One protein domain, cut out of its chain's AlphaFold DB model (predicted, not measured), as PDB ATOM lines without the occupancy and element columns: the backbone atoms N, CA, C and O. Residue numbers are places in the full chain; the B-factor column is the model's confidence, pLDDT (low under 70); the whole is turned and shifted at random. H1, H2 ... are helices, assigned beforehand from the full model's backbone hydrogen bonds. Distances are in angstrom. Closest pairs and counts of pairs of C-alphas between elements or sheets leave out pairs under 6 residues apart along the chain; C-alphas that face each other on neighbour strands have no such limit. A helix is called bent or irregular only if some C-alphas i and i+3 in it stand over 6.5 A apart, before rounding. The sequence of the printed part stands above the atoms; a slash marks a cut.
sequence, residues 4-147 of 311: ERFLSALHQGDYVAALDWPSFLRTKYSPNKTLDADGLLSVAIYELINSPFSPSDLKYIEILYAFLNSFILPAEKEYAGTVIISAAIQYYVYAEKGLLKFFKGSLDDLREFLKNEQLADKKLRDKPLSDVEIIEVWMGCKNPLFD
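What this domain is: This is residues 4 to 147 of the 311 residues of an uncharacterized protein of Legionella busanensis (UniProt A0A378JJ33). H4 is the middle of an all-helix body; long H6 crosses it on one side and H9 crosses it on the other. H5 makes a hairpin with H6, H1 and H2 pack at that end, H3 packs across H4 and H6, and H8 packs on H9 at the far end, where residues 116 to 123 stick out. The printed part has 144 residues with nine named helices, H1 to H9 in order, and no named strand. It is compact, with a radius of gyration of the C-alphas of 16.1 A and spans of 50 by 35 by 24 A.

Where its parts are: Find C-alpha 4 at (125.881, 162.508, 179.057), where H1 begins; it ends at residue 11. Next come H2, residues 15 to 18, H3, residues 21 to 29, and H4, residues 37 to 50, 20.0 A long. H5, residues 55 to 70, spans 23.7 A and is only just irregular: C-alphas 56 and 59 are 6.6 A apart. From C-alpha 75 at (126.111, 186.537, 183.776), H6 runs 31.8 A to residue 96. Past H7, residues 100 to 103, and H8, residues 107 to 117, H9 runs from residue 131 to C-alpha 139 at (119.475, 173.053, 161.659).

How they stand to each other: Start at the hub, H4. It touches H6 at a steep tilt of 49 degrees, closest at the C-alphas of Ile 45 and Ala 87, 4.8 A. H9 touches H4 about perpendicular, at 77 degrees. H5 and H6 form a helical hairpin at a shallow tilt of 31 degrees. Every O i to N i+4 pair is within hydrogen-bond range in H1, H3, H4, H6, H8 and H9, and 10 of 12 in H5; H2 and H7 are too short for such a pair.

The domain as a whole: The C-alphas farthest apart, of Ser 70 and Lys 122, are 50.4 A apart. The printed part has no cut, and the link from H8 to H9 is long, 13 residues. Confidence is under 70 at residues 117 to 126 and 145.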
ATOM      1  N   GLU A   4     126.355 163.499 178.078       93.88
ATOM      2  CA  GLU A   4     125.881 162.508 179.057       93.88
ATOM      3  C   GLU A   4     126.116 162.964 180.499       93.88
ATOM      4  O   GLU A   4     125.269 162.757 181.368       93.88
ATOM      5  N   ARG A   5     127.255 163.615 180.779       92.75
ATOM      6  CA  ARG A   5     127.512 164.189 182.112       92.75
ATOM      7  C   ARG A   5     126.571 165.349 182.420       92.75
ATOM      8  O   ARG A   5     126.182 165.494 183.572       92.75
ATOM      9  N   PHE A   6     126.197 166.138 181.414       96.12
ATOM     10  CA  PHE A   6     125.163 167.165 181.534       96.12
ATOM     11  C   PHE A   6     123.807 166.552 181.890       96.12
ATOM     12  O   PHE A   6     123.216 166.953 182.889       96.12
ATOM     13  N   LEU A   7     123.362 165.537 181.145       95.62
ATOM     14  CA  LEU A   7     122.099 164.845 181.421       95.62
ATOM     15  C   LEU A   7     122.095 164.222 182.820       95.62
ATOM     16  O   LEU A   7     121.149 164.400 183.580       95.62
ATOM     17  N   SER A   8     123.199 163.582 183.205       93.44
ATOM     18  CA  SER A   8     123.365 163.008 184.541       93.44
ATOM     19  C   SER A   8     123.295 164.067 185.649       93.44
ATOM     20  O   SER A   8     122.611 163.860 186.650       93.44
ATOM     21  N   ALA A   9     123.944 165.223 185.466       90.94
ATOM     22  CA  ALA A   9     123.868 166.336 186.413       90.94
ATOM     23  C   ALA A   9     122.432 166.864 186.545       90.94
ATOM     24  O   ALA A   9     121.935 167.040 187.657       90.94
ATOM     25  N   LEU A  10     121.743 167.034 185.414       92.44
ATOM     26  CA  LEU A  10     120.356 167.479 185.360       92.44
ATOM     27  C   LEU A  10     119.424 166.515 186.122       92.44
ATOM     28  O   LEU A  10     118.636 166.947 186.962       92.44
ATOM     29  N   HIS A  11     119.570 165.204 185.909       91.38
ATOM     30  CA  HIS A  11     118.787 164.167 186.598       91.38
ATOM     31  C   HIS A  11     119.044 164.103 188.104       91.38
ATOM     32  O   HIS A  11     118.150 163.748 188.871       91.38
ATOM     33  N   GLN A  12     120.261 164.439 188.531       88.06
ATOM     34  CA  GLN A  12     120.669 164.456 189.938       88.06
ATOM     35  C   GLN A  12     120.339 165.779 190.649       88.06
ATOM     36  O   GLN A  12     120.647 165.930 191.837       88.06
ATOM     37  N   GLY A  13     119.740 166.742 189.941       85.00
ATOM     38  CA  GLY A  13     119.456 168.078 190.460       85.00
ATOM     39  C   GLY A  13     120.710 168.919 190.711       85.00
ATOM     40  O   GLY A  13     120.685 169.839 191.527       85.00
ATOM     41  N   ASP A  14     121.827 168.598 190.054       84.94
ATOM     42  CA  ASP A  14     123.040 169.414 190.064       84.94
ATOM     43  C   ASP A  14     122.972 170.470 188.952       84.94
ATOM     44  O   ASP A  14     123.649 170.405 187.922       84.94
ATOM     45  N   TYR A  15     122.077 171.440 189.150       86.44
ATOM     46  CA  TYR A  15     121.757 172.453 188.147       86.44
ATOM     47  C   TYR A  15     122.957 173.335 187.798       86.44
ATOM     48  O   TYR A  15     123.120 173.712 186.645       86.44
ATOM     49  N   VAL A  16     123.854 173.615 188.745       83.94
ATOM     50  CA  VAL A  16     125.031 174.454 188.474       83.94
ATOM     51  C   VAL A  16     126.079 173.732 187.641       83.94
ATOM     52  O   VAL A  16     126.651 174.353 186.739       83.94
ATOM     53  N   ALA A  17     126.288 172.434 187.882       86.31
ATOM     54  CA  ALA A  17     127.107 171.620 186.993       86.31
ATOM     55  C   ALA A  17     126.460 171.494 185.606       86.31
ATOM     56  O   ALA A  17     127.160 171.547 184.597       86.31
ATOM     57  N   ALA A  18     125.128 171.389 185.520       92.56
ATOM     58  CA  ALA A  18     124.432 171.368 184.232       92.56
ATOM     59  C   ALA A  18     124.692 172.651 183.409       92.56
ATOM     60  O   ALA A  18     124.898 172.570 182.197       92.56
ATOM     61  N   LEU A  19     124.802 173.813 184.063       92.75
ATOM     62  CA  LEU A  19     125.139 175.094 183.423       92.75
ATOM     63  C   LEU A  19     126.583 175.182 182.884       92.75
ATOM     64  O   LEU A  19     126.928 176.180 182.261       92.75
ATOM     65  N   ASP A  20     127.454 174.187 183.103       92.38
ATOM     66  CA  ASP A  20     128.773 174.103 182.439       92.38
ATOM     67  C   ASP A  20     128.699 173.519 181.015       92.38
ATOM     68  O   ASP A  20     129.689 173.535 180.276       92.38
ATOM     69  N   TRP A  21     127.550 172.967 180.614       96.75
ATOM     70  CA  TRP A  21     127.418 172.275 179.333       96.75
ATOM     71  C   TRP A  21     127.679 173.169 178.110       96.75
ATOM     72  O   TRP A  21     128.458 172.743 177.254       96.75
ATOM     73  N   PRO A  22     127.172 174.417 178.023       95.81
ATOM     74  CA  PRO A  22     127.464 175.286 176.883       95.81
ATOM     75  C   PRO A  22     128.958 175.584 176.712       95.81
ATOM     76  O   PRO A  22     129.456 175.598 175.588       95.81
ATOM     77  N   SER A  23     129.707 175.744 177.808       92.44
ATOM     78  CA  SER A  23     131.162 175.928 177.751       92.44
ATOM     79  C   SER A  23     131.861 174.687 177.188       92.44
ATOM     80  O   SER A  23     132.767 174.808 176.366       92.44
ATOM     81  N   PHE A  24     131.387 173.488 177.535       94.50
ATOM     82  CA  PHE A  24     131.857 172.255 176.900       94.50
ATOM     83  C   PHE A  24     131.550 172.195 175.401       94.50
ATOM     84  O   PHE A  24     132.431 171.809 174.635       94.50
ATOM     85  N   LEU A  25     130.350 172.596 174.972       95.69
ATOM     86  CA  LEU A  25     129.992 172.629 173.550       95.69
ATOM     87  C   LEU A  25     130.923 173.554 172.761       95.69
ATOM     88  O   LEU A  25     131.424 173.161 171.708       95.69
ATOM     89  N   ARG A  26     131.230 174.739 173.310       93.69
ATOM     90  CA  ARG A  26     132.211 175.667 172.722       93.69
ATOM     91  C   ARG A  26     133.566 174.989 172.531       93.69
ATOM     92  O   ARG A  26     134.114 175.035 171.436       93.69
ATOM     93  N   THR A  27     134.079 174.312 173.559       92.62
ATOM     94  CA  THR A  27     135.363 173.600 173.473       92.62
ATOM     95  C   THR A  27     135.326 172.433 172.486       92.62
ATOM     96  O   THR A  27     136.296 172.227 171.763       92.62
ATOM     97  N   LYS A  28     134.230 171.666 172.438       93.38
ATOM     98  CA  LYS A  28     134.100 170.493 171.563       93.38
ATOM     99  C   LYS A  28     134.046 170.880 170.085       93.38
ATOM    100  O   LYS A  28     134.729 170.260 169.278       93.38
ATOM    101  N   TYR A  29     133.241 171.883 169.745       91.94
ATOM    102  CA  TYR A  29     132.926 172.223 168.354       91.94
ATOM    103  C   TYR A  29     133.737 173.395 167.798       91.94
ATOM    104  O   TYR A  29     133.864 173.533 166.584       91.94
ATOM    105  N   SER A  30     134.307 174.238 168.661       89.12
ATOM    106  CA  SER A  30     135.079 175.411 168.245       89.12
ATOM    107  C   SER A  30     136.252 175.702 169.198       89.12
ATOM    108  O   SER A  30     136.338 176.783 169.775       89.12
ATOM    109  N   PRO A  31     137.207 174.765 169.381       83.56
ATOM    110  CA  PRO A  31     138.295 174.928 170.353       83.56
ATOM    111  C   PRO A  31     139.207 176.131 170.065       83.56
ATOM    112  O   PRO A  31     139.834 176.660 170.978       83.56
ATOM    113  N   ASN A  32     139.272 176.571 168.804       81.69
ATOM    114  CA  ASN A  32     140.208 177.598 168.337       81.69
ATOM    115  C   ASN A  32     139.520 178.900 167.891       81.69
ATOM    116  O   ASN A  32     140.182 179.769 167.322       81.69
ATOM    117  N   LYS A  33     138.197 179.030 168.067       76.94
ATOM    118  CA  LYS A  33     137.428 180.209 167.639       76.94
ATOM    119  C   LYS A  33     136.287 180.498 168.609       76.94
ATOM    120  O   LYS A  33     135.756 179.610 169.264       76.94
ATOM    121  N   THR A  34     135.864 181.754 168.662       78.31
ATOM    122  CA  THR A  34     134.631 182.126 169.355       78.31
ATOM    123  C   THR A  34     133.433 181.606 168.571       78.31
ATOM    124  O   THR A  34     133.217 182.010 167.430       78.31
ATOM    125  N   LEU A  35     132.670 180.710 169.189       85.50
ATOM    126  CA  LEU A  35     131.332 180.344 168.740       85.50
ATOM    127  C   LEU A  35     130.366 181.479 169.108       85.50
ATOM    128  O   LEU A  35     130.364 181.919 170.260       85.50
ATOM    129  N   ASP A  36     129.587 181.987 168.163       87.62
ATOM    130  CA  ASP A  36     128.577 183.002 168.460       87.62
ATOM    131  C   ASP A  36     127.328 182.378 169.118       87.62
ATOM    132  O   ASP A  36     127.317 181.203 169.497       87.62
ATOM    133  N   ALA A  37     126.310 183.202 169.373       87.00
ATOM    134  CA  ALA A  37     125.112 182.764 170.081       87.00
ATOM    135  C   ALA A  37     124.261 181.791 169.250       87.00
ATOM    136  O   ALA A  37     123.812 180.776 169.784       87.00
ATOM    137  N   ASP A  38     124.081 182.082 167.961       87.31
ATOM    138  CA  ASP A  38     123.239 181.294 167.057       87.31
ATOM    139  C   ASP A  38     123.878 179.935 166.747       87.31
ATOM    140  O   ASP A  38     123.201 178.901 166.797       87.31
ATOM    141  N   GLY A  39     125.200 179.902 166.551       91.88
ATOM    142  CA  GLY A  39     125.944 178.661 166.377       91.88
ATOM    143  C   GLY A  39     125.946 177.803 167.634       91.88
ATOM    144  O   GLY A  39     125.746 176.590 167.564       91.88
ATOM    145  N   LEU A  40     126.094 178.411 168.817       95.50
ATOM    146  CA  LEU A  40     126.004 177.674 170.079       95.50
ATOM    147  C   LEU A  40     124.610 177.079 170.299       95.50
ATOM    148  O   LEU A  40     124.508 175.926 170.721       95.50
ATOM    149  N   LEU A  41     123.548 177.835 170.012       96.12
ATOM    150  CA  LEU A  41     122.182 177.334 170.119       96.12
ATOM    151  C   LEU A  41     121.945 176.170 169.147       96.12
ATOM    152  O   LEU A  41     121.425 175.132 169.555       96.12
ATOM    153  N   SER A  42     122.392 176.300 167.895       95.56
ATOM    154  CA  SER A  42     122.279 175.248 166.876       95.56
ATOM    155  C   SER A  42     122.992 173.962 167.299       95.56
ATOM    156  O   SER A  42     122.415 172.874 167.229       95.56
ATOM    157  N   VAL A  43     124.216 174.084 167.823       96.62
ATOM    158  CA  VAL A  43     124.991 172.960 168.371       96.62
ATOM    159  C   VAL A  43     124.294 172.328 169.574       96.62
ATOM    160  O   VAL A  43     124.219 171.102 169.658       96.62
ATOM    161  N   ALA A  44     123.756 173.133 170.491       97.88
ATOM    162  CA  ALA A  44     123.034 172.630 171.655       97.88
ATOM    163  C   ALA A  44     121.792 171.825 171.243       97.88
ATOM    164  O   ALA A  44     121.587 170.717 171.737       97.88
ATOM    165  N   ILE A  45     120.994 172.329 170.295       97.31
ATOM    166  CA  ILE A  45     119.823 171.606 169.782       97.31
ATOM    167  C   ILE A  45     120.254 170.288 169.124       97.31
ATOM    168  O   ILE A  45     119.700 169.236 169.446       97.31
ATOM    169  N   TYR A  46     121.263 170.328 168.249       97.00
ATOM    170  CA  TYR A  46     121.807 169.137 167.591       97.00
ATOM    171  C   TYR A  46     122.264 168.074 168.603       97.00
ATOM    172  O   TYR A  46     121.938 166.895 168.455       97.00
ATOM    173  N   GLU A  47     122.978 168.473 169.655       97.25
ATOM    174  CA  GLU A  47     123.445 167.569 170.710       97.25
ATOM    175  C   GLU A  47     122.297 166.947 171.510       97.25
ATOM    176  O   GLU A  47     122.337 165.756 171.810       97.25
ATOM    177  N   LEU A  48     121.233 167.696 171.811       97.50
ATOM    178  CA  LEU A  48     120.047 167.115 172.451       97.50
ATOM    179  C   LEU A  48     119.371 166.077 171.544       97.50
ATOM    180  O   LEU A  48     119.010 165.003 172.012       97.50
ATOM    181  N   ILE A  49     119.247 166.345 170.241       96.88
ATOM    182  CA  ILE A  49     118.637 165.408 169.275       96.88
ATOM    183  C   ILE A  49     119.458 164.115 169.132       96.88
ATOM    184  O   ILE A  49     118.894 163.027 168.974       96.88
ATOM    185  N   ASN A  50     120.786 164.231 169.186       95.62
ATOM    186  CA  ASN A  50     121.715 163.128 168.932       95.62
ATOM    187  C   ASN A  50     122.264 162.461 170.206       95.62
ATOM    188  O   ASN A  50     123.091 161.556 170.113       95.62
ATOM    189  N   SER A  51     121.775 162.850 171.382       94.69
ATOM    190  CA  SER A  51     122.090 162.224 172.669       94.69
ATOM    191  C   SER A  51     120.898 161.409 173.200       94.69
ATOM    192  O   SER A  51     119.834 161.380 172.578       94.69
ATOM    193  N   PRO A  52     121.032 160.717 174.349       94.31
ATOM    194  CA  PRO A  52     119.917 160.018 174.995       94.31
ATOM    195  C   PRO A  52     118.806 160.925 175.557       94.31
ATOM    196  O   PRO A  52     117.918 160.413 176.234       94.31
ATOM    197  N   PHE A  53     118.853 162.243 175.322       96.12
ATOM    198  CA  PHE A  53     117.820 163.173 175.772       96.12
ATOM    199  C   PHE A  53     116.462 162.840 175.144       96.12
ATOM    200  O   PHE A  53     116.348 162.522 173.956       96.12
ATOM    201  N   SER A  54     115.421 162.914 175.964       93.75
ATOM    202  CA  SER A  54     114.078 162.440 175.656       93.75
ATOM    203  C   SER A  54     113.006 163.382 176.211       93.75
ATOM    204  O   SER A  54     113.272 164.158 177.129       93.75
ATOM    205  N   PRO A  55     111.744 163.284 175.750       91.62
ATOM    206  CA  PRO A  55     110.651 164.066 176.326       91.62
ATOM    207  C   PRO A  55     110.465 163.871 177.841       91.62
ATOM    208  O   PRO A  55     110.022 164.791 178.521       91.62
ATOM    209  N   SER A  56     110.838 162.716 178.410       91.88
ATOM    210  CA  SER A  56     110.770 162.511 179.867       91.88
ATOM    211  C   SER A  56     111.773 163.349 180.662       91.88
ATOM    212  O   SER A  56     111.600 163.513 181.872       91.88
ATOM    213  N   ASP A  57     112.791 163.895 179.995       93.88
ATOM    214  CA  ASP A  57     113.801 164.745 180.616       93.88
ATOM    215  C   ASP A  57     113.340 166.203 180.754       93.88
ATOM    216  O   ASP A  57     113.939 166.970 181.512       93.88
ATOM    217  N   LEU A  58     112.238 166.581 180.093       91.56
ATOM    218  CA  LEU A  58     111.693 167.942 180.120       91.56
ATOM    219  C   LEU A  58     111.356 168.415 181.527       91.56
ATOM    220  O   LEU A  58     111.671 169.550 181.861       91.56
ATOM    221  N   LYS A  59     110.837 167.534 182.387       92.06
ATOM    222  CA  LYS A  59     110.560 167.872 183.792       92.06
ATOM    223  C   LYS A  59     111.794 168.403 184.528       92.06
ATOM    224  O   LYS A  59     111.672 169.219 185.430       92.06
ATOM    225  N   TYR A  60     112.999 167.960 184.164       93.88
ATOM    226  CA  TYR A  60     114.218 168.469 184.790       93.88
ATOM    227  C   TYR A  60     114.664 169.805 184.184       93.88
ATOM    228  O   TYR A  60     115.244 170.625 184.892       93.88
ATOM    229  N   ILE A  61     114.359 170.051 182.905       95.44
ATOM    230  CA  ILE A  61     114.533 171.366 182.272       95.44
ATOM    231  C   ILE A  61     113.551 172.379 182.877       95.44
ATOM    232  O   ILE A  61     113.953 173.503 183.149       95.44
ATOM    233  N   GLU A  62     112.301 171.995 183.144       93.69
ATOM    234  CA  GLU A  62     111.309 172.831 183.841       93.69
ATOM    235  C   GLU A  62     111.815 173.242 185.232       93.69
ATOM    236  O   GLU A  62     111.761 174.416 185.601       93.69
ATOM    237  N   ILE A  63     112.397 172.299 185.981       91.38
ATOM    238  CA  ILE A  63     113.002 172.600 187.283       91.38
ATOM    239  C   ILE A  63     114.235 173.504 187.133       91.38
ATOM    240  O   ILE A  63     114.395 174.442 187.913       91.38
ATOM    241  N   LEU A  64     115.094 173.272 186.133       92.56
ATOM    242  CA  LEU A  64     116.221 174.163 185.833       92.56
ATOM    243  C   LEU A  64     115.734 175.574 185.464       92.56
ATOM    244  O   LEU A  64     116.325 176.557 185.897       92.56
ATOM    245  N   TYR A  65     114.642 175.695 184.712       92.19
ATOM    246  CA  TYR A  65     114.032 176.979 184.380       92.19
ATOM    247  C   TYR A  65     113.513 177.691 185.634       92.19
ATOM    248  O   TYR A  65     113.777 178.880 185.823       92.19
ATOM    249  N   ALA A  66     112.858 176.962 186.542       89.56
ATOM    250  CA  ALA A  66     112.457 177.490 187.843       89.56
ATOM    251  C   ALA A  66     113.658 177.939 188.684       89.56
ATOM    252  O   ALA A  66     113.602 178.998 189.310       89.56
ATOM    253  N   PHE A  67     114.762 177.190 188.645       87.75
ATOM    254  CA  PHE A  67     116.014 177.558 189.300       87.75
ATOM    255  C   PHE A  67     116.558 178.880 188.742       87.75
ATOM    256  O   PHE A  67     116.789 179.816 189.503       87.75
ATOM    257  N   LEU A  68     116.674 179.011 187.420       88.06
ATOM    258  CA  LEU A  68     117.149 180.239 186.770       88.06
ATOM    259  C   LEU A  68     116.287 181.468 187.097       88.06
ATOM    260  O   LEU A  68     116.815 182.567 187.206       88.06
ATOM    261  N   ASN A  69     114.978 181.289 187.286       85.56
ATOM    262  CA  ASN A  69     114.067 182.384 187.640       85.56
ATOM    263  C   ASN A  69     114.011 182.688 189.146       85.56
ATOM    264  O   ASN A  69     113.560 183.761 189.542       85.56
ATOM    265  N   SER A  70     114.452 181.756 189.992       81.19
ATOM    266  CA  SER A  70     114.443 181.921 191.453       81.19
ATOM    267  C   SER A  70     115.770 182.455 191.989       81.19
ATOM    268  O   SER A  70     115.812 183.053 193.064       81.19
ATOM    269  N   PHE A  71     116.858 182.240 191.250       77.06
ATOM    270  CA  PHE A  71     118.217 182.517 191.692       77.06
ATOM    271  C   PHE A  71     118.940 183.430 190.715       77.06
ATOM    272  O   PHE A  71     118.812 183.303 189.503       77.06
ATOM    273  N   ILE A  72     119.769 184.318 191.251       73.12
ATOM    274  CA  ILE A  72     120.626 185.165 190.426       73.12
ATOM    275  C   ILE A  72     121.961 184.512 190.280       73.12
ATOM    276  O   ILE A  72     122.576 184.154 191.274       73.12
ATOM    277  N   LEU A  73     122.395 184.385 189.040       75.06
ATOM    278  CA  LEU A  73     123.620 183.714 188.678       75.06
ATOM    279  C   LEU A  73     124.616 184.725 188.112       75.06
ATOM    280  O   LEU A  73     124.217 185.799 187.663       75.06
ATOM    281  N   PRO A  74     125.919 184.399 188.097       77.69
ATOM    282  CA  PRO A  74     126.863 185.141 187.276       77.69
ATOM    283  C   PRO A  74     126.371 185.197 185.826       77.69
ATOM    284  O   PRO A  74     125.817 184.213 185.331       77.69
ATOM    285  N   ALA A  75     126.624 186.306 185.129       78.50
ATOM    286  CA  ALA A  75     126.111 186.537 183.776       78.50
ATOM    287  C   ALA A  75     126.431 185.389 182.794       78.50
ATOM    288  O   ALA A  75     125.602 185.024 181.967       78.50
ATOM    289  N   GLU A  76     127.609 184.766 182.918       82.88
ATOM    290  CA  GLU A  76     127.990 183.595 182.114       82.88
ATOM    291  C   GLU A  76     127.039 182.404 182.328       82.88
ATOM    292  O   GLU A  76     126.637 181.736 181.376       82.88
ATOM    293  N   LYS A  77     126.653 182.151 183.582       86.25
ATOM    294  CA  LYS A  77     125.777 181.045 183.982       86.25
ATOM    295  C   LYS A  77     124.320 181.313 183.634       86.25
ATOM    296  O   LYS A  77     123.624 180.391 183.221       86.25
ATOM    297  N   GLU A  78     123.882 182.561 183.758       82.38
ATOM    298  CA  GLU A  78     122.566 182.999 183.291       82.38
ATOM    299  C   GLU A  78     122.442 182.810 181.774       82.38
ATOM    300  O   GLU A  78     121.515 182.151 181.302       82.38
ATOM    301  N   TYR A  79     123.438 183.270 181.010       89.50
ATOM    302  CA  TYR A  79     123.491 183.067 179.563       89.50
ATOM    303  C   TYR A  79     123.511 181.577 179.185       89.50
ATOM    304  O   TYR A  79     122.758 181.148 178.310       89.50
ATOM    305  N   ALA A  80     124.334 180.770 179.863       93.00
ATOM    306  CA  ALA A  80     124.368 179.322 179.667       93.00
ATOM    307  C   ALA A  80     122.991 178.678 179.906       93.00
ATOM    308  O   ALA A  80     122.567 177.816 179.133       93.00
ATOM    309  N   GLY A  81     122.274 179.136 180.935       94.06
ATOM    310  CA  GLY A  81     120.900 178.740 181.217       94.06
ATOM    311  C   GLY A  81     119.967 179.057 180.055       94.06
ATOM    312  O   GLY A  81     119.299 178.157 179.553       94.06
ATOM    313  N   THR A  82     119.983 180.294 179.559       93.88
ATOM    314  CA  THR A  82     119.165 180.719 178.412       93.88
ATOM    315  C   THR A  82     119.392 179.840 177.184       93.88
ATOM    316  O   THR A  82     118.423 179.434 176.542       93.88
ATOM    317  N   VAL A  83     120.644 179.470 176.888       96.81
ATOM    318  CA  VAL A  83     120.979 178.557 175.781       96.81
ATOM    319  C   VAL A  83     120.375 177.169 176.002       96.81
ATOM    320  O   VAL A  83     119.729 176.642 175.098       96.81
ATOM    321  N   ILE A  84     120.547 176.583 177.194       97.56
ATOM    322  CA  ILE A  84     120.000 175.256 177.528       97.56
ATOM    323  C   ILE A  84     118.478 175.244 177.388       97.56
ATOM    324  O   ILE A  84     117.928 174.350 176.746       97.56
ATOM    325  N   ILE A  85     117.800 176.236 177.970       96.38
ATOM    326  CA  ILE A  85     116.339 176.329 177.946       96.38
ATOM    327  C   ILE A  85     115.839 176.513 176.512       96.38
ATOM    328  O   ILE A  85     114.952 175.782 176.079       96.38
ATOM    329  N   SER A  86     116.455 177.415 175.745       96.00
ATOM    330  CA  SER A  86     116.092 177.648 174.340       96.00
ATOM    331  C   SER A  86     116.268 176.386 173.493       96.00
ATOM    332  O   SER A  86     115.381 176.026 172.719       96.00
ATOM    333  N   ALA A  87     117.378 175.668 173.681       97.56
ATOM    334  CA  ALA A  87     117.646 174.425 172.970       97.56
ATOM    335  C   ALA A  87     116.633 173.326 173.323       97.56
ATOM    336  O   ALA A  87     116.128 172.638 172.435       97.56
ATOM    337  N   ALA A  88     116.300 173.178 174.607       97.19
ATOM    338  CA  ALA A  88     115.336 172.189 175.076       97.19
ATOM    339  C   ALA A  88     113.905 172.492 174.602       97.19
ATOM    340  O   ALA A  88     113.184 171.575 174.204       97.19
ATOM    341  N   ILE A  89     113.504 173.768 174.580       95.56
ATOM    342  CA  ILE A  89     112.212 174.195 174.029       95.56
ATOM    343  C   ILE A  89     112.139 173.857 172.534       95.56
ATOM    344  O   ILE A  89     111.169 173.238 172.094       95.56
ATOM    345  N   GLN A  90     113.178 174.183 171.757       95.50
ATOM    346  CA  GLN A  90     113.214 173.856 170.330       95.50
ATOM    347  C   GLN A  90     113.211 172.339 170.083       95.50
ATOM    348  O   GLN A  90     112.491 171.863 169.202       95.50
ATOM    349  N   TYR A  91     113.957 171.567 170.884       96.25
ATOM    350  CA  TYR A  91     113.894 170.104 170.862       96.25
ATOM    351  C   TYR A  91     112.457 169.619 171.082       96.25
ATOM    352  O   TYR A  91     111.984 168.745 170.356       96.25
ATOM    353  N   TYR A  92     111.739 170.189 172.052       94.44
ATOM    354  CA  TYR A  92     110.382 169.749 172.362       94.44
ATOM    355  C   TYR A  92     109.403 170.032 171.226       94.44
ATOM    356  O   TYR A  92     108.602 169.168 170.867       94.44
ATOM    357  N   VAL A  93     109.518 171.203 170.600       94.06
ATOM    358  CA  VAL A  93     108.759 171.529 169.391       94.06
ATOM    359  C   VAL A  93     109.027 170.491 168.297       94.06
ATOM    360  O   VAL A  93     108.086 169.950 167.713       94.06
ATOM    361  N   TYR A  94     110.289 170.123 168.060       94.19
ATOM    362  CA  TYR A  94     110.618 169.075 167.093       94.19
ATOM    363  C   TYR A  94     110.090 167.694 167.489       94.19
ATOM    364  O   TYR A  94     109.674 166.934 166.612       94.19
ATOM    365  N   ALA A  95     110.062 167.360 168.779       93.56
ATOM    366  CA  ALA A  95     109.491 166.112 169.276       93.56
ATOM    367  C   ALA A  95     107.997 166.008 168.950       93.56
ATOM    368  O   ALA A  95     107.566 165.034 168.334       93.56
ATOM    369  N   GLU A  96     107.217 167.034 169.292       92.25
ATOM    370  CA  GLU A  96     105.767 167.039 169.076       92.25
ATOM    371  C   GLU A  96     105.371 167.073 167.602       92.25
ATOM    372  O   GLU A  96     104.327 166.542 167.224       92.25
ATOM    373  N   LYS A  97     106.202 167.682 166.754       91.06
ATOM    374  CA  LYS A  97     105.973 167.727 165.305       91.06
ATOM    375  C   LYS A  97     106.559 166.528 164.562       91.06
ATOM    376  O   LYS A  97     106.475 166.476 163.340       91.06
ATOM    377  N   GLY A  98     107.140 165.559 165.275       91.75
ATOM    378  CA  GLY A  98     107.730 164.363 164.668       91.75
ATOM    379  C   GLY A  98     108.991 164.644 163.840       91.75
ATOM    380  O   GLY A  98     109.360 163.835 162.993       91.75
ATOM    381  N   LEU A  99     109.661 165.772 164.087       91.94
ATOM    382  CA  LEU A  99     110.818 166.259 163.330       91.94
ATOM    383  C   LEU A  99     112.162 165.770 163.881       91.94
ATOM    384  O   LEU A  99     113.171 165.882 163.193       91.94
ATOM    385  N   LEU A 100     112.204 165.172 165.077       93.44
ATOM    386  CA  LEU A 100     113.460 164.658 165.646       93.44
ATOM    387  C   LEU A 100     114.162 163.668 164.714       93.44
ATOM    388  O   LEU A 100     115.376 163.725 164.568       93.44
ATOM    389  N   LYS A 101     113.406 162.778 164.056       91.94
ATOM    390  CA  LYS A 101     113.975 161.816 163.098       91.94
ATOM    391  C   LYS A 101     114.590 162.498 161.880       91.94
ATOM    392  O   LYS A 101     115.549 161.967 161.344       91.94
ATOM    393  N   PHE A 102     114.025 163.628 161.453       90.06
ATOM    394  CA  PHE A 102     114.539 164.392 160.323       90.06
ATOM    395  C   PHE A 102     115.885 165.027 160.668       90.06
ATOM    396  O   PHE A 102     116.812 164.889 159.892       90.06
ATOM    397  N   PHE A 103     116.010 165.654 161.840       91.06
ATOM    398  CA  PHE A 103     117.237 166.352 162.247       91.06
ATOM    399  C   PHE A 103     118.309 165.449 162.879       91.06
ATOM    400  O   PHE A 103     119.421 165.908 163.146       91.06
ATOM    401  N   LYS A 104     117.997 164.176 163.134       93.25
ATOM    402  CA  LYS A 104     118.942 163.197 163.680       93.25
ATOM    403  C   LYS A 104     119.917 162.727 162.599       93.25
ATOM    404  O   LYS A 104     119.492 162.353 161.513       93.25
ATOM    405  N   GLY A 105     121.204 162.682 162.923       91.44
ATOM    406  CA  GLY A 105     122.252 162.267 161.990       91.44
ATOM    407  C   GLY A 105     123.642 162.520 162.558       91.44
ATOM    408  O   GLY A 105     123.816 163.415 163.385       91.44
ATOM    409  N   SER A 106     124.627 161.722 162.144       92.38
ATOM    410  CA  SER A 106     126.019 161.964 162.526       92.38
ATOM    411  C   SER A 106     126.627 163.089 161.685       92.38
ATOM    412  O   SER A 106     126.183 163.355 160.571       92.38
ATOM    413  N   LEU A 107     127.689 163.728 162.181       89.62
ATOM    414  CA  LEU A 107     128.408 164.753 161.415       89.62
ATOM    415  C   LEU A 107     128.906 164.241 160.057       89.62
ATOM    416  O   LEU A 107     128.949 165.014 159.104       89.62
ATOM    417  N   ASP A 108     129.282 162.966 159.959       88.75
ATOM    418  CA  ASP A 108     129.748 162.383 158.701       88.75
ATOM    419  C   ASP A 108     128.607 162.251 157.686       88.75
ATOM    420  O   ASP A 108     128.780 162.657 156.534       88.75
ATOM    421  N   ASP A 109     127.421 161.827 158.135       88.38
ATOM    422  CA  ASP A 109     126.216 161.776 157.295       88.38
ATOM    423  C   ASP A 109     125.827 163.181 156.809       88.38
ATOM    424  O   ASP A 109     125.520 163.383 155.633       88.38
ATOM    425  N   LEU A 110     125.891 164.180 157.698       88.31
ATOM    426  CA  LEU A 110     125.587 165.574 157.356       88.31
ATOM    427  C   LEU A 110     126.580 166.141 156.337       88.31
ATOM    428  O   LEU A 110     126.183 166.830 155.397       88.31
ATOM    429  N   ARG A 111     127.875 165.834 156.481       87.38
ATOM    430  CA  ARG A 111     128.901 166.234 155.505       87.38
ATOM    431  C   ARG A 111     128.644 165.618 154.138       87.38
ATOM    432  O   ARG A 111     128.833 166.297 153.132       87.38
ATOM    433  N   GLU A 112     128.262 164.346 154.085       84.69
ATOM    434  CA  GLU A 112     127.937 163.673 152.829       84.69
ATOM    435  C   GLU A 112     126.679 164.267 152.185       84.69
ATOM    436  O   GLU A 112     126.697 164.613 151.002       84.69
ATOM    437  N   PHE A 113     125.625 164.485 152.975       82.75
ATOM    438  CA  PHE A 113     124.399 165.136 152.525       82.75
ATOM    439  C   PHE A 113     124.674 166.518 151.918       82.75
ATOM    440  O   PHE A 113     124.268 166.789 150.788       82.75
ATOM    441  N   LEU A 114     125.434 167.368 152.616       79.75
ATOM    442  CA  LEU A 114     125.751 168.715 152.138       79.75
ATOM    443  C   LEU A 114     126.627 168.704 150.881       79.75
ATOM    444  O   LEU A 114     126.418 169.536 150.001       79.75
ATOM    445  N   LYS A 115     127.555 167.748 150.736       76.88
ATOM    446  CA  LYS A 115     128.317 167.575 149.484       76.88
ATOM    447  C   LYS A 115     127.408 167.248 148.298       76.88
ATOM    448  O   LYS A 115     127.680 167.708 147.190       76.88
ATOM    449  N   ASN A 116     126.349 166.473 148.530       72.25
ATOM    450  CA  ASN A 116     125.422 166.027 147.493       72.25
ATOM    451  C   ASN A 116     124.363 167.091 147.149       72.25
ATOM    452  O   ASN A 116     124.051 167.268 145.972       72.25
ATOM    453  N   GLU A 117     123.842 167.836 148.130       68.12
ATOM    454  CA  GLU A 117     122.875 168.919 147.883       68.12
ATOM    455  C   GLU A 117     123.524 170.219 147.380       68.12
ATOM    456  O   GLU A 117     122.964 170.899 146.519       68.12
ATOM    457  N   GLN A 118     124.725 170.579 147.851       59.12
ATOM    458  CA  GLN A 118     125.388 171.846 147.495       59.12
ATOM    459  C   GLN A 118     126.177 171.801 146.174       59.12
ATOM    460  O   GLN A 118     127.133 172.554 145.970       59.12
ATOM    461  N   LEU A 119     125.729 171.009 145.197       47.84
ATOM    462  CA  LEU A 119     126.258 171.037 143.827       47.84
ATOM    463  C   LEU A 119     126.049 172.392 143.103       47.84
ATOM    464  O   LEU A 119     126.557 172.562 141.992       47.84
ATOM    465  N   ALA A 120     125.396 173.383 143.727       45.41
ATOM    466  CA  ALA A 120     125.035 174.663 143.112       45.41
ATOM    467  C   ALA A 120     125.817 175.914 143.578       45.41
ATOM    468  O   ALA A 120     125.831 176.880 142.815       45.41
ATOM    469  N   ASP A 121     126.500 175.940 144.736       53.34
ATOM    470  CA  ASP A 121     127.210 177.159 145.179       53.34
ATOM    471  C   ASP A 121     128.740 177.009 145.142       53.34
ATOM    472  O   ASP A 121     129.353 176.151 145.779       53.34
ATOM    473  N   LYS A 122     129.379 177.852 144.330       53.72
ATOM    474  CA  LYS A 122     130.799 177.756 143.958       53.72
ATOM    475  C   LYS A 122     131.731 178.081 145.135       53.72
ATOM    476  O   LYS A 122     132.855 177.598 145.155       53.72
ATOM    477  N   LYS A 123     131.257 178.854 146.124       51.56
ATOM    478  CA  LYS A 123     132.039 179.309 147.294       51.56
ATOM    479  C   LYS A 123     132.312 178.225 148.345       51.56
ATOM    480  O   LYS A 123     133.266 178.362 149.104       51.56
ATOM    481  N   LEU A 124     131.507 177.164 148.386       53.97
ATOM    482  CA  LEU A 124     131.613 176.077 149.372       53.97
ATOM    483  C   LEU A 124     132.555 174.942 148.939       53.97
ATOM    484  O   LEU A 124     132.923 174.104 149.756       53.97
ATOM    485  N   ARG A 125     132.994 174.925 147.672       55.59
ATOM    486  CA  ARG A 125     133.929 173.908 147.154       55.59
ATOM    487  C   ARG A 125     135.379 174.145 147.577       55.59
ATOM    488  O   ARG A 125     136.131 173.185 147.704       55.59
ATOM    489  N   ASP A 126     135.758 175.400 147.811       59.16
ATOM    490  CA  ASP A 126     137.164 175.789 147.992       59.16
ATOM    491  C   ASP A 126     137.620 175.771 149.461       59.16
ATOM    492  O   ASP A 126     138.814 175.875 149.745       59.16
ATOM    493  N   LYS A 127     136.690 175.619 150.415       70.00
ATOM    494  CA  LYS A 127     136.998 175.562 151.847       70.00
ATOM    495  C   LYS A 127     136.107 174.537 152.556       70.00
ATOM    496  O   LYS A 127     134.888 174.679 152.499       70.00
ATOM    497  N   PRO A 128     136.679 173.544 153.262       73.38
ATOM    498  CA  PRO A 128     135.884 172.630 154.070       73.38
ATOM    499  C   PRO A 128     135.163 173.409 155.176       73.38
ATOM    500  O   PRO A 128     135.788 174.195 155.895       73.38
ATOM    501  N   LEU A 129     133.852 173.188 155.289       80.62
ATOM    502  CA  LEU A 129     133.052 173.701 156.397       80.62
ATOM    503  C   LEU A 129     133.528 173.087 157.717       80.62
ATOM    504  O   LEU A 129     133.853 171.901 157.789       80.62
ATOM    505  N   SER A 130     133.552 173.907 158.761       87.25
ATOM    506  CA  SER A 130     133.692 173.450 160.139       87.25
ATOM    507  C   SER A 130     132.421 172.753 160.624       87.25
ATOM    508  O   SER A 130     131.341 172.929 160.063       87.25
ATOM    509  N   ASP A 131     132.542 171.977 161.700       89.88
ATOM    510  CA  ASP A 131     131.424 171.214 162.273       89.88
ATOM    511  C   ASP A 131     130.264 172.112 162.700       89.88
ATOM    512  O   ASP A 131     129.108 171.746 162.520       89.88
ATOM    513  N   VAL A 132     130.575 173.304 163.215       90.44
ATOM    514  CA  VAL A 132     129.576 174.321 163.563       90.44
ATOM    515  C   VAL A 132     128.803 174.753 162.322       90.44
ATOM    516  O   VAL A 132     127.583 174.672 162.328       90.44
ATOM    517  N   GLU A 133     129.498 175.140 161.250       88.31
ATOM    518  CA  GLU A 133     128.855 175.602 160.012       88.31
ATOM    519  C   GLU A 133     127.993 174.488 159.385       88.31
ATOM    520  O   GLU A 133     126.905 174.748 158.878       88.31
ATOM    521  N   ILE A 134     128.443 173.228 159.455       89.88
ATOM    522  CA  ILE A 134     127.659 172.061 159.015       89.88
ATOM    523  C   ILE A 134     126.368 171.937 159.829       89.88
ATOM    524  O   ILE A 134     125.292 171.765 159.254       89.88
ATOM    525  N   ILE A 135     126.468 172.029 161.158       92.25
ATOM    526  CA  ILE A 135     125.315 171.938 162.056       92.25
ATOM    527  C   ILE A 135     124.358 173.109 161.828       92.25
ATOM    528  O   ILE A 135     123.160 172.881 161.728       92.25
ATOM    529  N   GLU A 136     124.845 174.342 161.710       89.81
ATOM    530  CA  GLU A 136     124.004 175.521 161.465       89.81
ATOM    531  C   GLU A 136     123.214 175.397 160.164       89.81
ATOM    532  O   GLU A 136     122.003 175.622 160.149       89.81
ATOM    533  N   VAL A 137     123.874 174.979 159.077       87.62
ATOM    534  CA  VAL A 137     123.201 174.753 157.794       87.62
ATOM    535  C   VAL A 137     122.136 173.669 157.936       87.62
ATOM    536  O   VAL A 137     121.012 173.863 157.478       87.62
ATOM    537  N   TRP A 138     122.459 172.561 158.607       89.19
ATOM    538  CA  TRP A 138     121.521 171.461 158.822       89.19
ATOM    539  C   TRP A 138     120.312 171.861 159.674       89.19
ATOM    540  O   TRP A 138     119.171 171.581 159.312       89.19
ATOM    541  N   MET A 139     120.540 172.566 160.781       88.69
ATOM    542  CA  MET A 139     119.475 173.053 161.659       88.69
ATOM    543  C   MET A 139     118.636 174.157 160.996       88.69
ATOM    544  O   MET A 139     117.483 174.356 161.376       88.69
ATOM    545  N   GLY A 140     119.189 174.841 159.989       84.38
ATOM    546  CA  GLY A 140     118.497 175.814 159.144       84.38
ATOM    547  C   GLY A 140     117.774 175.217 157.929       84.38
ATOM    548  O   GLY A 140     117.099 175.960 157.206       84.38
ATOM    549  N   CYS A 141     117.887 173.908 157.670       82.81
ATOM    550  CA  CYS A 141     117.229 173.267 156.533       82.81
ATOM    551  C   CYS A 141     115.704 173.416 156.620       82.81
ATOM    552  O   CYS A 141     115.067 173.087 157.623       82.81
ATOM    553  N   LYS A 142     115.094 173.887 155.527       76.50
ATOM    554  CA  LYS A 142     113.637 174.024 155.439       76.50
ATOM    555  C   LYS A 142     112.983 172.649 155.458       76.50
ATOM    556  O   LYS A 142     113.280 171.807 154.615       76.50
ATOM    557  N   ASN A 143     112.020 172.466 156.354       75.25
ATOM    558  CA  ASN A 143     111.147 171.305 156.330       75.25
ATOM    559  C   ASN A 143     109.809 171.678 155.657       75.25
ATOM    560  O   ASN A 143     109.175 172.648 156.078       75.25
ATOM    561  N   PRO A 144     109.335 170.927 154.645       70.25
ATOM    562  CA  PRO A 144     108.081 171.229 153.947       70.25
ATOM    563  C   PRO A 144     106.837 171.281 154.848       70.25
ATOM    564  O   PRO A 144     105.845 171.905 154.482       70.25
ATOM    565  N   LEU A 145     106.876 170.622 156.008       67.06
ATOM    566  CA  LEU A 145     105.775 170.546 156.972       67.06
ATOM    567  C   LEU A 145     105.941 171.521 158.146       67.06
ATOM    568  O   LEU A 145     105.083 171.573 159.028       67.06
ATOM    569  N   PHE A 146     107.043 172.272 158.186       78.06
ATOM    570  CA  PHE A 146     107.392 173.113 159.320       78.06
ATOM    571  C   PHE A 146     108.223 174.317 158.876       78.06
ATOM    572  O   PHE A 146     109.451 174.260 158.787       78.06
ATOM    573  N   ASP A 147     107.527 175.410 158.565       82.88
ATOM    574  CA  ASP A 147     108.160 176.667 158.188       82.88
ATOM    575  C   ASP A 147     108.546 177.518 159.413       82.88
ATOM    576  O   ASP A 147     108.145 177.263 160.553       82.88
TER     577      ASP A 147